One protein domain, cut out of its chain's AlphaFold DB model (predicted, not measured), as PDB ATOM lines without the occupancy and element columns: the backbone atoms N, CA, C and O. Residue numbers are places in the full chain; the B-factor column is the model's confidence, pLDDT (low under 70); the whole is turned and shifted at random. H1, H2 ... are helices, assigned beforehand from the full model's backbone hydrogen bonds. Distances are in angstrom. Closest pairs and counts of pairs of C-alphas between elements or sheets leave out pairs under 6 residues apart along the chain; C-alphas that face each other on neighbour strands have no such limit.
ATOM      1  N   LEU A  22       1.317 -27.470  -2.331       38.84
ATOM      2  CA  LEU A  22       0.659 -27.585  -3.643       38.84
ATOM      3  C   LEU A  22       1.708 -27.782  -4.741       38.84
ATOM      4  O   LEU A  22       1.537 -28.630  -5.610       38.84
ATOM      5  N   SER A  23       2.852 -27.108  -4.617       35.84
ATOM      6  CA  SER A  23       4.072 -27.426  -5.346       35.84
ATOM      7  C   SER A  23       4.862 -28.596  -4.732       35.84
ATOM      8  O   SER A  23       6.004 -28.745  -5.079       35.84
ATOM      9  N   GLU A  24       4.346 -29.455  -3.855       37.91
ATOM     10  CA  GLU A  24       5.060 -30.659  -3.341       37.91
ATOM     11  C   GLU A  24       4.294 -31.853  -3.849       37.91
ATOM     12  O   GLU A  24       4.890 -32.824  -4.269       37.91
ATOM     13  N   ILE A  25       2.965 -31.745  -3.908       39.03
ATOM     14  CA  ILE A  25       2.119 -32.636  -4.692       39.03
ATOM     15  C   ILE A  25       2.362 -32.417  -6.197       39.03
ATOM     16  O   ILE A  25       2.298 -33.377  -6.957       39.03
ATOM     17  N   LEU A  26       2.661 -31.185  -6.637       36.97
ATOM     18  CA  LEU A  26       3.017 -30.873  -8.031       36.97
ATOM     19  C   LEU A  26       4.538 -30.814  -8.286       36.97
ATOM     20  O   LEU A  26       4.933 -31.016  -9.426       36.97
ATOM     21  N   ARG A  27       5.395 -30.607  -7.267       38.09
ATOM     22  CA  ARG A  27       6.874 -30.713  -7.369       38.09
ATOM     23  C   ARG A  27       7.475 -31.784  -6.473       38.09
ATOM     24  O   ARG A  27       8.559 -31.630  -5.911       38.09
ATOM     25  N   VAL A  28       6.824 -32.941  -6.396       44.31
ATOM     26  CA  VAL A  28       7.603 -34.155  -6.149       44.31
ATOM     27  C   VAL A  28       8.697 -34.143  -7.230       44.31
ATOM     28  O   VAL A  28       8.335 -33.989  -8.397       44.31
ATOM     29  N   PRO A  29       9.998 -34.294  -6.924       39.06
ATOM     30  CA  PRO A  29      11.051 -34.280  -7.949       39.06
ATOM     31  C   PRO A  29      10.777 -35.274  -9.089       39.06
ATOM     32  O   PRO A  29      11.153 -35.071 -10.238       39.06
ATOM     33  N   GLN A  30      10.037 -36.341  -8.769       45.25
ATOM     34  CA  GLN A  30       9.526 -37.329  -9.713       45.25
ATOM     35  C   GLN A  30       8.432 -36.778 -10.646       45.25
ATOM     36  O   GLN A  30       8.377 -37.195 -11.789       45.25
ATOM     37  N   ILE A  31       7.580 -35.851 -10.200       45.19
ATOM     38  CA  ILE A  31       6.514 -35.216 -10.994       45.19
ATOM     39  C   ILE A  31       7.055 -34.050 -11.842       45.19
ATOM     40  O   ILE A  31       6.678 -33.939 -13.008       45.19
ATOM     41  N   GLU A  32       7.979 -33.235 -11.318       45.59
ATOM     42  CA  GLU A  32       8.672 -32.188 -12.099       45.59
ATOM     43  C   GLU A  32       9.512 -32.764 -13.247       45.59
ATOM     44  O   GLU A  32       9.593 -32.168 -14.315       45.59
ATOM     45  N   ALA A  33      10.079 -33.963 -13.076       51.62
ATOM     46  CA  ALA A  33      10.780 -34.672 -14.148       51.62
ATOM     47  C   ALA A  33       9.844 -35.223 -15.249       51.62
ATOM     48  O   ALA A  33      10.317 -35.716 -16.273       51.62
ATOM     49  N   ILE A  34       8.525 -35.196 -15.032       53.00
ATOM     50  CA  ILE A  34       7.520 -35.875 -15.862       53.00
ATOM     51  C   ILE A  34       6.619 -34.891 -16.618       53.00
ATOM     52  O   ILE A  34       6.212 -35.193 -17.741       53.00
ATOM     53  N   VAL A  35       6.288 -33.745 -16.017       56.97
ATOM     54  CA  VAL A  35       5.448 -32.706 -16.623       56.97
ATOM     55  C   VAL A  35       6.249 -31.413 -16.689       56.97
ATOM     56  O   VAL A  35       6.614 -30.855 -15.658       56.97
ATOM     57  N   ASP A  36       6.483 -30.910 -17.902       66.19
ATOM     58  CA  ASP A  36       6.958 -29.538 -18.079       66.19
ATOM     59  C   ASP A  36       5.808 -28.590 -17.714       66.19
ATOM     60  O   ASP A  36       4.835 -28.431 -18.454       66.19
ATOM     61  N   PHE A  37       5.869 -28.046 -16.502       60.84
ATOM     62  CA  PHE A  37       4.802 -27.227 -15.934       60.84
ATOM     63  C   PHE A  37       4.729 -25.820 -16.524       60.84
ATOM     64  O   PHE A  37       3.671 -25.186 -16.431       60.84
ATOM     65  N   ASP A  38       5.818 -25.348 -17.132       66.12
ATOM     66  CA  ASP A  38       5.813 -24.098 -17.870       66.12
ATOM     67  C   ASP A  38       5.394 -24.379 -19.325       66.12
ATOM     68  O   ASP A  38       4.437 -23.765 -19.776       66.12
ATOM     69  N   ASP A  39       6.005 -25.344 -20.033       74.50
ATOM     70  CA  ASP A  39       5.785 -25.743 -21.450       74.50
ATOM     71  C   ASP A  39       5.519 -24.612 -22.461       74.50
ATOM     72  O   ASP A  39       5.130 -24.867 -23.608       74.50
ATOM     73  N   ARG A  40       5.699 -23.345 -22.068       79.44
ATOM     74  CA  ARG A  40       5.278 -22.187 -22.843       79.44
ATOM     75  C   ARG A  40       6.224 -22.031 -24.021       79.44
ATOM     76  O   ARG A  40       7.381 -21.669 -23.831       79.44
ATOM     77  N   PRO A  41       5.726 -22.154 -25.266       76.12
ATOM     78  CA  PRO A  41       6.528 -21.807 -26.431       76.12
ATOM     79  C   PRO A  41       6.754 -20.289 -26.510       76.12
ATOM     80  O   PRO A  41       7.624 -19.824 -27.237       76.12
ATOM     81  N   ASN A  42       5.927 -19.498 -25.817       82.31
ATOM     82  CA  ASN A  42       6.089 -18.062 -25.653       82.31
ATOM     83  C   ASN A  42       5.294 -17.553 -24.443       82.31
ATOM     84  O   ASN A  42       4.321 -18.170 -24.002       82.31
ATOM     85  N   THR A  43       5.645 -16.354 -23.988       78.94
ATOM     86  CA  THR A  43       5.038 -15.694 -22.825       78.94
ATOM     87  C   THR A  43       3.556 -15.370 -22.988       78.94
ATOM     88  O   THR A  43       2.904 -15.115 -21.984       78.94
ATOM     89  N   LYS A  44       2.983 -15.397 -24.205       81.88
ATOM     90  CA  LYS A  44       1.546 -15.143 -24.418       81.88
ATOM     91  C   LYS A  44       0.688 -16.339 -24.016       81.88
ATOM     92  O   LYS A  44      -0.488 -16.142 -23.723       81.88
ATOM     93  N   MET A  45       1.213 -17.561 -24.029       86.19
ATOM     94  CA  MET A  45       0.442 -18.745 -23.656       86.19
ATOM     95  C   MET A  45       0.184 -18.771 -22.144       86.19
ATOM     96  O   MET A  45       1.103 -18.572 -21.361       86.19
ATOM     97  N   VAL A  46      -1.064 -19.033 -21.743       86.31
ATOM     98  CA  VAL A  46      -1.458 -19.121 -20.319       86.31
ATOM     99  C   VAL A  46      -1.933 -20.512 -19.907       86.31
ATOM    100  O   VAL A  46      -1.800 -20.895 -18.756       86.31
ATOM    101  N   TYR A  47      -2.443 -21.309 -20.847       88.25
ATOM    102  CA  TYR A  47      -2.849 -22.687 -20.580       88.25
ATOM    103  C   TYR A  47      -1.644 -23.616 -20.722       88.25
ATOM    104  O   TYR A  47      -1.469 -24.217 -21.786       88.25
ATOM    105  N   THR A  48      -0.811 -23.700 -19.683       86.69
ATOM    106  CA  THR A  48       0.296 -24.669 -19.604       86.69
ATOM    107  C   THR A  48      -0.225 -26.096 -19.426       86.69
ATOM    108  O   THR A  48      -1.436 -26.302 -19.264       86.69
ATOM    109  N   GLN A  49       0.644 -27.107 -19.447       85.81
ATOM    110  CA  GLN A  49       0.244 -28.478 -19.099       85.81
ATOM    111  C   GLN A  49      -0.360 -28.548 -17.693       85.81
ATOM    112  O   GLN A  49      -1.404 -29.181 -17.529       85.81
ATOM    113  N   ALA A  50       0.218 -27.829 -16.723       81.44
ATOM    114  CA  ALA A  50      -0.282 -27.730 -15.348       81.44
ATOM    115  C   ALA A  50      -1.745 -27.274 -15.318       81.44
ATOM    116  O   ALA A  50      -2.631 -27.981 -14.831       81.44
ATOM    117  N   VAL A  51      -1.996 -26.112 -15.929       85.56
ATOM    118  CA  VAL A  51      -3.326 -25.503 -16.017       85.56
ATOM    119  C   VAL A  51      -4.277 -26.438 -16.750       85.56
ATOM    120  O   VAL A  51      -5.412 -26.646 -16.335       85.56
ATOM    121  N   THR A  52      -3.813 -27.055 -17.835       91.38
ATOM    122  CA  THR A  52      -4.647 -27.933 -18.657       91.38
ATOM    123  C   THR A  52      -5.089 -29.181 -17.892       91.38
ATOM    124  O   THR A  52      -6.267 -29.544 -17.948       91.38
ATOM    125  N   ILE A  53      -4.170 -29.823 -17.167       89.88
ATOM    126  CA  ILE A  53      -4.462 -30.975 -16.307       89.88
ATOM    127  C   ILE A  53      -5.420 -30.557 -15.189       89.88
ATOM    128  O   ILE A  53      -6.430 -31.230 -14.982       89.88
ATOM    129  N   TRP A  54      -5.165 -29.428 -14.518       87.88
ATOM    130  CA  TRP A  54      -6.052 -28.931 -13.467       87.88
ATOM    131  C   TRP A  54      -7.472 -28.693 -13.976       87.88
ATOM    132  O   TRP A  54      -8.425 -29.158 -13.360       87.88
ATOM    133  N   LEU A  55      -7.642 -28.051 -15.132       90.50
ATOM    134  CA  LEU A  55      -8.975 -27.806 -15.679       90.50
ATOM    135  C   LEU A  55      -9.686 -29.100 -16.100       90.50
ATOM    136  O   LEU A  55     -10.897 -29.206 -15.913       90.50
ATOM    137  N   LEU A  56      -8.967 -30.117 -16.594       93.94
ATOM    138  CA  LEU A  56      -9.537 -31.453 -16.833       93.94
ATOM    139  C   LEU A  56     -10.036 -32.108 -15.532       93.94
ATOM    140  O   LEU A  56     -11.115 -32.706 -15.517       93.94
ATOM    141  N   ILE A  57      -9.282 -31.966 -14.440       92.19
ATOM    142  CA  ILE A  57      -9.672 -32.431 -13.100       92.19
ATOM    143  C   ILE A  57     -10.883 -31.633 -12.600       92.19
ATOM    144  O   ILE A  57     -11.862 -32.220 -12.138       92.19
ATOM    145  N   LEU A  58     -10.863 -30.305 -12.742       88.56
ATOM    146  CA  LEU A  58     -11.923 -29.401 -12.304       88.56
ATOM    147  C   LEU A  58     -13.249 -29.705 -13.004       88.56
ATOM    148  O   LEU A  58     -14.285 -29.750 -12.340       88.56
ATOM    149  N   GLN A  59     -13.227 -30.020 -14.307       91.38
ATOM    150  CA  GLN A  59     -14.424 -30.476 -15.024       91.38
ATOM    151  C   GLN A  59     -15.094 -31.645 -14.296       91.38
ATOM    152  O   GLN A  59     -16.319 -31.688 -14.189       91.38
ATOM    153  N   ARG A  60     -14.302 -32.578 -13.761       93.06
ATOM    154  CA  ARG A  60     -14.799 -33.763 -13.056       93.06
ATOM    155  C   ARG A  60     -15.168 -33.480 -11.616       93.06
ATOM    156  O   ARG A  60     -16.232 -33.914 -11.182       93.06
ATOM    157  N   LEU A  61     -14.397 -32.661 -10.908       88.88
ATOM    158  CA  LEU A  61     -14.775 -32.199  -9.576       88.88
ATOM    159  C   LEU A  61     -16.072 -31.374  -9.586       88.88
ATOM    160  O   LEU A  61     -16.775 -31.369  -8.581       88.88
ATOM    161  N   ARG A  62     -16.433 -30.744 -10.710       88.00
ATOM    162  CA  ARG A  62     -17.712 -30.046 -10.945       88.00
ATOM    163  C   ARG A  62     -18.793 -30.924 -11.605       88.00
ATOM    164  O   ARG A  62     -19.758 -30.400 -12.150       88.00
ATOM    165  N   GLY A  63     -18.656 -32.250 -11.558       87.88
ATOM    166  CA  GLY A  63     -19.689 -33.186 -12.021       87.88
ATOM    167  C   GLY A  63     -19.829 -33.253 -13.541       87.88
ATOM    168  O   GLY A  63     -20.937 -33.291 -14.064       87.88
ATOM    169  N   GLY A  64     -18.705 -33.213 -14.259       87.19
ATOM    170  CA  GLY A  64     -18.689 -33.244 -15.721       87.19
ATOM    171  C   GLY A  64     -19.022 -31.890 -16.352       87.19
ATOM    172  O   GLY A  64     -19.680 -31.840 -17.392       87.19
ATOM    173  N   ALA A  65     -18.595 -30.783 -15.740       90.75
ATOM    174  CA  ALA A  65     -18.859 -29.434 -16.232       90.75
ATOM    175  C   ALA A  65     -18.353 -29.205 -17.671       90.75
ATOM    176  O   ALA A  65     -17.424 -29.857 -18.167       90.75
ATOM    177  N   SER A  66     -19.000 -28.266 -18.367       92.75
ATOM    178  CA  SER A  66     -18.614 -27.895 -19.730       92.75
ATOM    179  C   SER A  66     -17.263 -27.170 -19.752       92.75
ATOM    180  O   SER A  66     -16.849 -26.609 -18.740       92.75
ATOM    181  N   LEU A  67     -16.605 -27.130 -20.918       94.06
ATOM    182  CA  LEU A  67     -15.380 -26.339 -21.093       94.06
ATOM    183  C   LEU A  67     -15.611 -24.863 -20.766       94.06
ATOM    184  O   LEU A  67     -14.760 -24.260 -20.130       94.06
ATOM    185  N   GLN A  68     -16.760 -24.308 -21.169       94.50
ATOM    186  CA  GLN A  68     -17.103 -22.913 -20.894       94.50
ATOM    187  C   GLN A  68     -17.149 -22.671 -19.389       94.50
ATOM    188  O   GLN A  68     -16.498 -21.768 -18.898       94.50
ATOM    189  N   THR A  69     -17.848 -23.541 -18.658       91.12
ATOM    190  CA  THR A  69     -18.000 -23.428 -17.204       91.12
ATOM    191  C   THR A  69     -16.652 -23.395 -16.489       91.12
ATOM    192  O   THR A  69     -16.436 -22.516 -15.666       91.12
ATOM    193  N   VAL A  70     -15.742 -24.325 -16.803       89.56
ATOM    194  CA  VAL A  70     -14.441 -24.376 -16.111       89.56
ATOM    195  C   VAL A  70     -13.485 -23.277 -16.551       89.56
ATOM    196  O   VAL A  70     -12.671 -22.845 -15.748       89.56
ATOM    197  N   VAL A  71     -13.574 -22.819 -17.803       92.06
ATOM    198  CA  VAL A  71     -12.764 -21.697 -18.288       92.06
ATOM    199  C   VAL A  71     -13.216 -20.399 -17.630       92.06
ATOM    200  O   VAL A  71     -12.369 -19.694 -17.095       92.06
ATOM    201  N   SER A  72     -14.523 -20.118 -17.610       89.25
ATOM    202  CA  SER A  72     -15.079 -18.951 -16.918       89.25
ATOM    203  C   SER A  72     -14.724 -18.977 -15.428       89.25
ATOM    204  O   SER A  72     -14.203 -18.001 -14.909       89.25
ATOM    205  N   GLU A  73     -14.907 -20.118 -14.748       84.56
ATOM    206  CA  GLU A  73     -14.542 -20.257 -13.328       84.56
ATOM    207  C   GLU A  73     -13.052 -19.991 -13.079       84.56
ATOM    208  O   GLU A  73     -12.700 -19.309 -12.119       84.56
ATOM    209  N   ALA A  74     -12.172 -20.515 -13.933       83.19
ATOM    210  CA  ALA A  74     -10.740 -20.336 -13.758       83.19
ATOM    211  C   ALA A  74     -10.299 -18.888 -13.994       83.19
ATOM    212  O   ALA A  74      -9.526 -18.350 -13.209       83.19
ATOM    213  N   VAL A  75     -10.806 -18.254 -15.056       86.19
ATOM    214  CA  VAL A  75     -10.481 -16.863 -15.401       86.19
ATOM    215  C   VAL A  75     -10.959 -15.891 -14.320       86.19
ATOM    216  O   VAL A  75     -10.199 -15.011 -13.933       86.19
ATOM    217  N   GLU A  76     -12.174 -16.077 -13.801       82.00
ATOM    218  CA  GLU A  76     -12.795 -15.146 -12.849       82.00
ATOM    219  C   GLU A  76     -12.349 -15.354 -11.395       82.00
ATOM    220  O   GLU A  76     -12.393 -14.428 -10.584       82.00
ATOM    221  N   HIS A  77     -11.980 -16.582 -11.013       75.25
ATOM    222  CA  HIS A  77     -11.812 -16.935  -9.597       75.25
ATOM    223  C   HIS A  77     -10.513 -17.668  -9.265       75.25
ATOM    224  O   HIS A  77     -10.296 -17.981  -8.094       75.25
ATOM    225  N   GLN A  78      -9.676 -17.989 -10.256       74.31
ATOM    226  CA  GLN A  78      -8.471 -18.809 -10.069       74.31
ATOM    227  C   GLN A  78      -7.301 -18.266 -10.909       74.31
ATOM    228  O   GLN A  78      -6.613 -19.007 -11.618       74.31
ATOM    229  N   ALA A  79      -7.099 -16.943 -10.868       71.06
ATOM    230  CA  ALA A  79      -6.029 -16.265 -11.603       71.06
ATOM    231  C   ALA A  79      -4.628 -16.802 -11.241       71.06
ATOM    232  O   ALA A  79      -3.735 -16.817 -12.086       71.06
ATOM    233  N   ASP A  80      -4.468 -17.302 -10.015       68.81
ATOM    234  CA  ASP A  80      -3.262 -17.918  -9.456       68.81
ATOM    235  C   ASP A  80      -2.841 -19.219 -10.153       68.81
ATOM    236  O   ASP A  80      -1.676 -19.612 -10.080       68.81
ATOM    237  N   LEU A  81      -3.760 -19.884 -10.861       73.44
ATOM    238  CA  LEU A  81      -3.427 -21.065 -11.654       73.44
ATOM    239  C   LEU A  81      -2.574 -20.729 -12.870       73.44
ATOM    240  O   LEU A  81      -1.814 -21.574 -13.345       73.44
ATOM    241  N   PHE A  82      -2.762 -19.539 -13.435       79.38
ATOM    242  CA  PHE A  82      -2.115 -19.162 -14.679       79.38
ATOM    243  C   PHE A  82      -0.681 -18.688 -14.413       79.38
ATOM    244  O   PHE A  82      -0.404 -18.061 -13.390       79.38
ATOM    245  N   PRO A  83       0.257 -18.966 -15.334       79.62
ATOM    246  CA  PRO A  83       1.628 -18.507 -15.189       79.62
ATOM    247  C   PRO A  83       1.701 -16.980 -15.302       79.62
ATOM    248  O   PRO A  83       0.811 -16.347 -15.877       79.62
ATOM    249  N   ASP A  84       2.815 -16.408 -14.841       81.75
ATOM    250  CA  ASP A  84       3.090 -14.973 -14.940       81.75
ATOM    251  C   ASP A  84       2.882 -14.459 -16.378       81.75
ATOM    252  O   ASP A  84       3.567 -14.877 -17.323       81.75
ATOM    253  N   ASN A  85       1.867 -13.609 -16.554       87.12
ATOM    254  CA  ASN A  85       1.406 -13.116 -17.844       87.12
ATOM    255  C   ASN A  85       0.699 -11.767 -17.683       87.12
ATOM    256  O   ASN A  85      -0.208 -11.620 -16.867       87.12
ATOM    257  N   LYS A  86       1.027 -10.809 -18.556       87.69
ATOM    258  CA  LYS A  86       0.419  -9.469 -18.571       87.69
ATOM    259  C   LYS A  86      -1.119  -9.488 -18.531       87.69
ATOM    260  O   LYS A  86      -1.714  -8.710 -17.803       87.69
ATOM    261  N   ARG A  87      -1.766 -10.396 -19.270       88.06
ATOM    262  CA  ARG A  87      -3.237 -10.486 -19.329       88.06
ATOM    263  C   ARG A  87      -3.862 -11.055 -18.060       88.06
ATOM    264  O   ARG A  87      -5.024 -10.771 -17.802       88.06
ATOM    265  N   VAL A  88      -3.115 -11.864 -17.307       85.56
ATOM    266  CA  VAL A  88      -3.540 -12.343 -15.984       85.56
ATOM    267  C   VAL A  88      -3.520 -11.164 -15.013       85.56
ATOM    268  O   VAL A  88      -4.537 -10.885 -14.392       85.56
ATOM    269  N   HIS A  89      -2.415 -10.408 -14.976       84.62
ATOM    270  CA  HIS A  89      -2.271  -9.226 -14.110       84.62
ATOM    271  C   HIS A  89      -3.284  -8.123 -14.408       84.62
ATOM    272  O   HIS A  89      -3.816  -7.507 -13.494       84.62
ATOM    273  N   GLU A  90      -3.557  -7.871 -15.688       89.31
ATOM    274  CA  GLU A  90      -4.517  -6.846 -16.112       89.31
ATOM    275  C   GLU A  90      -5.979  -7.326 -16.063       89.31
ATOM    276  O   GLU A  90      -6.874  -6.547 -16.380       89.31
ATOM    277  N   GLY A  91      -6.245  -8.595 -15.718       86.75
ATOM    278  CA  GLY A  91      -7.605  -9.149 -15.700       86.75
ATOM    279  C   GLY A  91      -8.276  -9.179 -17.079       86.75
ATOM    280  O   GLY A  91      -9.489  -9.038 -17.190       86.75
ATOM    281  N   THR A  92      -7.498  -9.329 -18.156       90.56
ATOM    282  CA  THR A  92      -7.975  -9.268 -19.554       90.56
ATOM    283  C   THR A  92      -8.005 -10.633 -20.247       90.56
ATOM    284  O   THR A  92      -8.066 -10.729 -21.480       90.56
ATOM    285  N   LEU A  93      -7.939 -11.728 -19.484       89.88
ATOM    286  CA  LEU A  93      -8.117 -13.068 -20.035       89.88
ATOM    287  C   LEU A  93      -9.549 -13.265 -20.537       89.88
ATOM    288  O   LEU A  93     -10.518 -13.002 -19.843       89.88
ATOM    289  N   GLY A  94      -9.683 -13.759 -21.768       88.62
ATOM    290  CA  GLY A  94     -10.991 -14.072 -22.337       88.62
ATOM    291  C   GLY A  94     -11.492 -15.452 -21.912       88.62
ATOM    292  O   GLY A  94     -10.730 -16.419 -21.903       88.62
ATOM    293  N   GLU A  95     -12.801 -15.575 -21.702       90.69
ATOM    294  CA  GLU A  95     -13.467 -16.834 -21.333       90.69
ATOM    295  C   GLU A  95     -13.711 -17.800 -22.515       90.69
ATOM    296  O   GLU A  95     -14.458 -18.778 -22.412       90.69
ATOM    297  N   ASN A  96     -13.127 -17.540 -23.687       91.44
ATOM    298  CA  ASN A  96     -13.315 -18.406 -24.848       91.44
ATOM    299  C   ASN A  96     -12.594 -19.750 -24.655       91.44
ATOM    300  O   ASN A  96     -11.381 -19.821 -24.451       91.44
ATOM    301  N   THR A  97     -13.331 -20.842 -24.854       94.25
ATOM    302  CA  THR A  97     -12.813 -22.213 -24.763       94.25
ATOM    303  C   THR A  97     -11.795 -22.597 -25.840       94.25
ATOM    304  O   THR A  97     -11.162 -23.645 -25.713       94.25
ATOM    305  N   SER A  98     -11.609 -21.802 -26.899       93.69
ATOM    306  CA  SER A  98     -10.714 -22.121 -28.023       93.69
ATOM    307  C   SER A  98      -9.269 -22.382 -27.584       93.69
ATOM    308  O   SER A  98      -8.685 -23.396 -27.971       93.69
ATOM    309  N   SER A  99      -8.723 -21.524 -26.716       92.19
ATOM    310  CA  SER A  99      -7.348 -21.640 -26.215       92.19
ATOM    311  C   SER A  99      -7.177 -22.858 -25.306       92.19
ATOM    312  O   SER A  99      -6.237 -23.630 -25.484       92.19
ATOM    313  N   PHE A 100      -8.129 -23.095 -24.397       93.56
ATOM    314  CA  PHE A 100      -8.118 -24.288 -23.552       93.56
ATOM    315  C   PHE A 100      -8.287 -25.572 -24.382       93.56
ATOM    316  O   PHE A 100      -7.555 -26.540 -24.204       93.56
ATOM    317  N   SER A 101      -9.192 -25.578 -25.364       95.12
ATOM    318  CA  SER A 101      -9.403 -26.706 -26.280       95.12
ATOM    319  C   SER A 101      -8.139 -27.046 -27.076       95.12
ATOM    320  O   SER A 101      -7.813 -28.226 -27.229       95.12
ATOM    321  N   ALA A 102      -7.394 -26.033 -27.536       94.31
ATOM    322  CA  ALA A 102      -6.087 -26.218 -28.161       94.31
ATOM    323  C   ALA A 102      -5.052 -26.782 -27.171       94.31
ATOM    324  O   ALA A 102      -4.321 -27.707 -27.522       94.31
ATOM    325  N   ALA A 103      -5.039 -26.307 -25.923       92.69
ATOM    326  CA  ALA A 103      -4.136 -26.808 -24.889       92.69
ATOM    327  C   ALA A 103      -4.393 -28.285 -24.540       92.69
ATOM    328  O   ALA A 103      -3.452 -29.073 -24.498       92.69
ATOM    329  N   ARG A 104      -5.659 -28.722 -24.433       95.12
ATOM    330  CA  ARG A 104      -5.998 -30.150 -24.246       95.12
ATOM    331  C   ARG A 104      -5.510 -31.035 -25.397       95.12
ATOM    332  O   ARG A 104      -5.230 -32.216 -25.196       95.12
ATOM    333  N   LYS A 105      -5.468 -30.504 -26.625       94.88
ATOM    334  CA  LYS A 105      -4.896 -31.225 -27.775       94.88
ATOM    335  C   LYS A 105      -3.376 -31.316 -27.658       94.88
ATOM    336  O   LYS A 105      -2.848 -32.387 -27.911       94.88
ATOM    337  N   ARG A 106      -2.712 -30.230 -27.242       93.25
ATOM    338  CA  ARG A 106      -1.254 -30.168 -27.065       93.25
ATOM    339  C   ARG A 106      -0.746 -31.056 -25.926       93.25
ATOM    340  O   ARG A 106       0.296 -31.671 -26.092       93.25
ATOM    341  N   LEU A 107      -1.469 -31.126 -24.803       91.50
ATOM    342  CA  LEU A 107      -1.101 -31.931 -23.633       91.50
ATOM    343  C   LEU A 107      -0.837 -33.388 -24.044       91.50
ATOM    344  O   LEU A 107      -1.787 -34.035 -24.477       91.50
TER     345      LEU A 107
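Overview. This is residues 22 to 107 of the 464 residues of the protein "Transposase insG for insertion sequence element-like protein" of Blastopirellula marina DSM 3645 (UniProt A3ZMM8). Three crossed helices, H3, H4 and H6, each touching the other two, make the body; the short H1 and H2 lie off it beyond a long link, and small H5 sits in the loops between H4 and H6. The printed part has 86 residues, with six named helices, H1 to H6 in order, and no named strand: all helix. It is compact, with a radius of gyration of the C-alphas of 12.7 A and spans of 33 by 32 by 23 A.

Arrangement. H1, residues 22 to 25, and H2, residues 29 to 32, are near each other. H3, residues 49 to 61, touches H4, residues 67 to 77, with residues 55 to 59 alone, only just about perpendicular at 72 degrees; the closest C-alphas, Gln 59 and Val 70, are 6.2 A apart. With residues 49 to 52 alone H3 touches H6, residues 97 to 106, at a steep tilt of 66 degrees, opposite ways; the closest C-alphas are Thr 52 and Arg 104, 6.2 A. H4 and H6 touch, about perpendicular at 75 degrees, closest at C-alphas 68 and 97, 5.8 A. H5, residues 86 to 89, touches no helix. Every O i to N i+4 pair is within hydrogen-bond range in H4 and H6, 8 of 9 in H3.

Along the chain. From first to last C-alpha H3 measures 18.2 A, H4 15.3 A and H6 14.2 A. H1 begins at C-alpha 22 (0.659, -27.585, -3.643); H6 ends at C-alpha 106 (-1.254, -30.168, -27.065).

Size, cuts and confidence. The C-alphas farthest apart, Gln 30 and Thr 92, are 34.5 A apart. The printed part has no cut. The H2 to H3 link, 16 residues, is long. Residues 22 to 38 and 80 have pLDDT under 70.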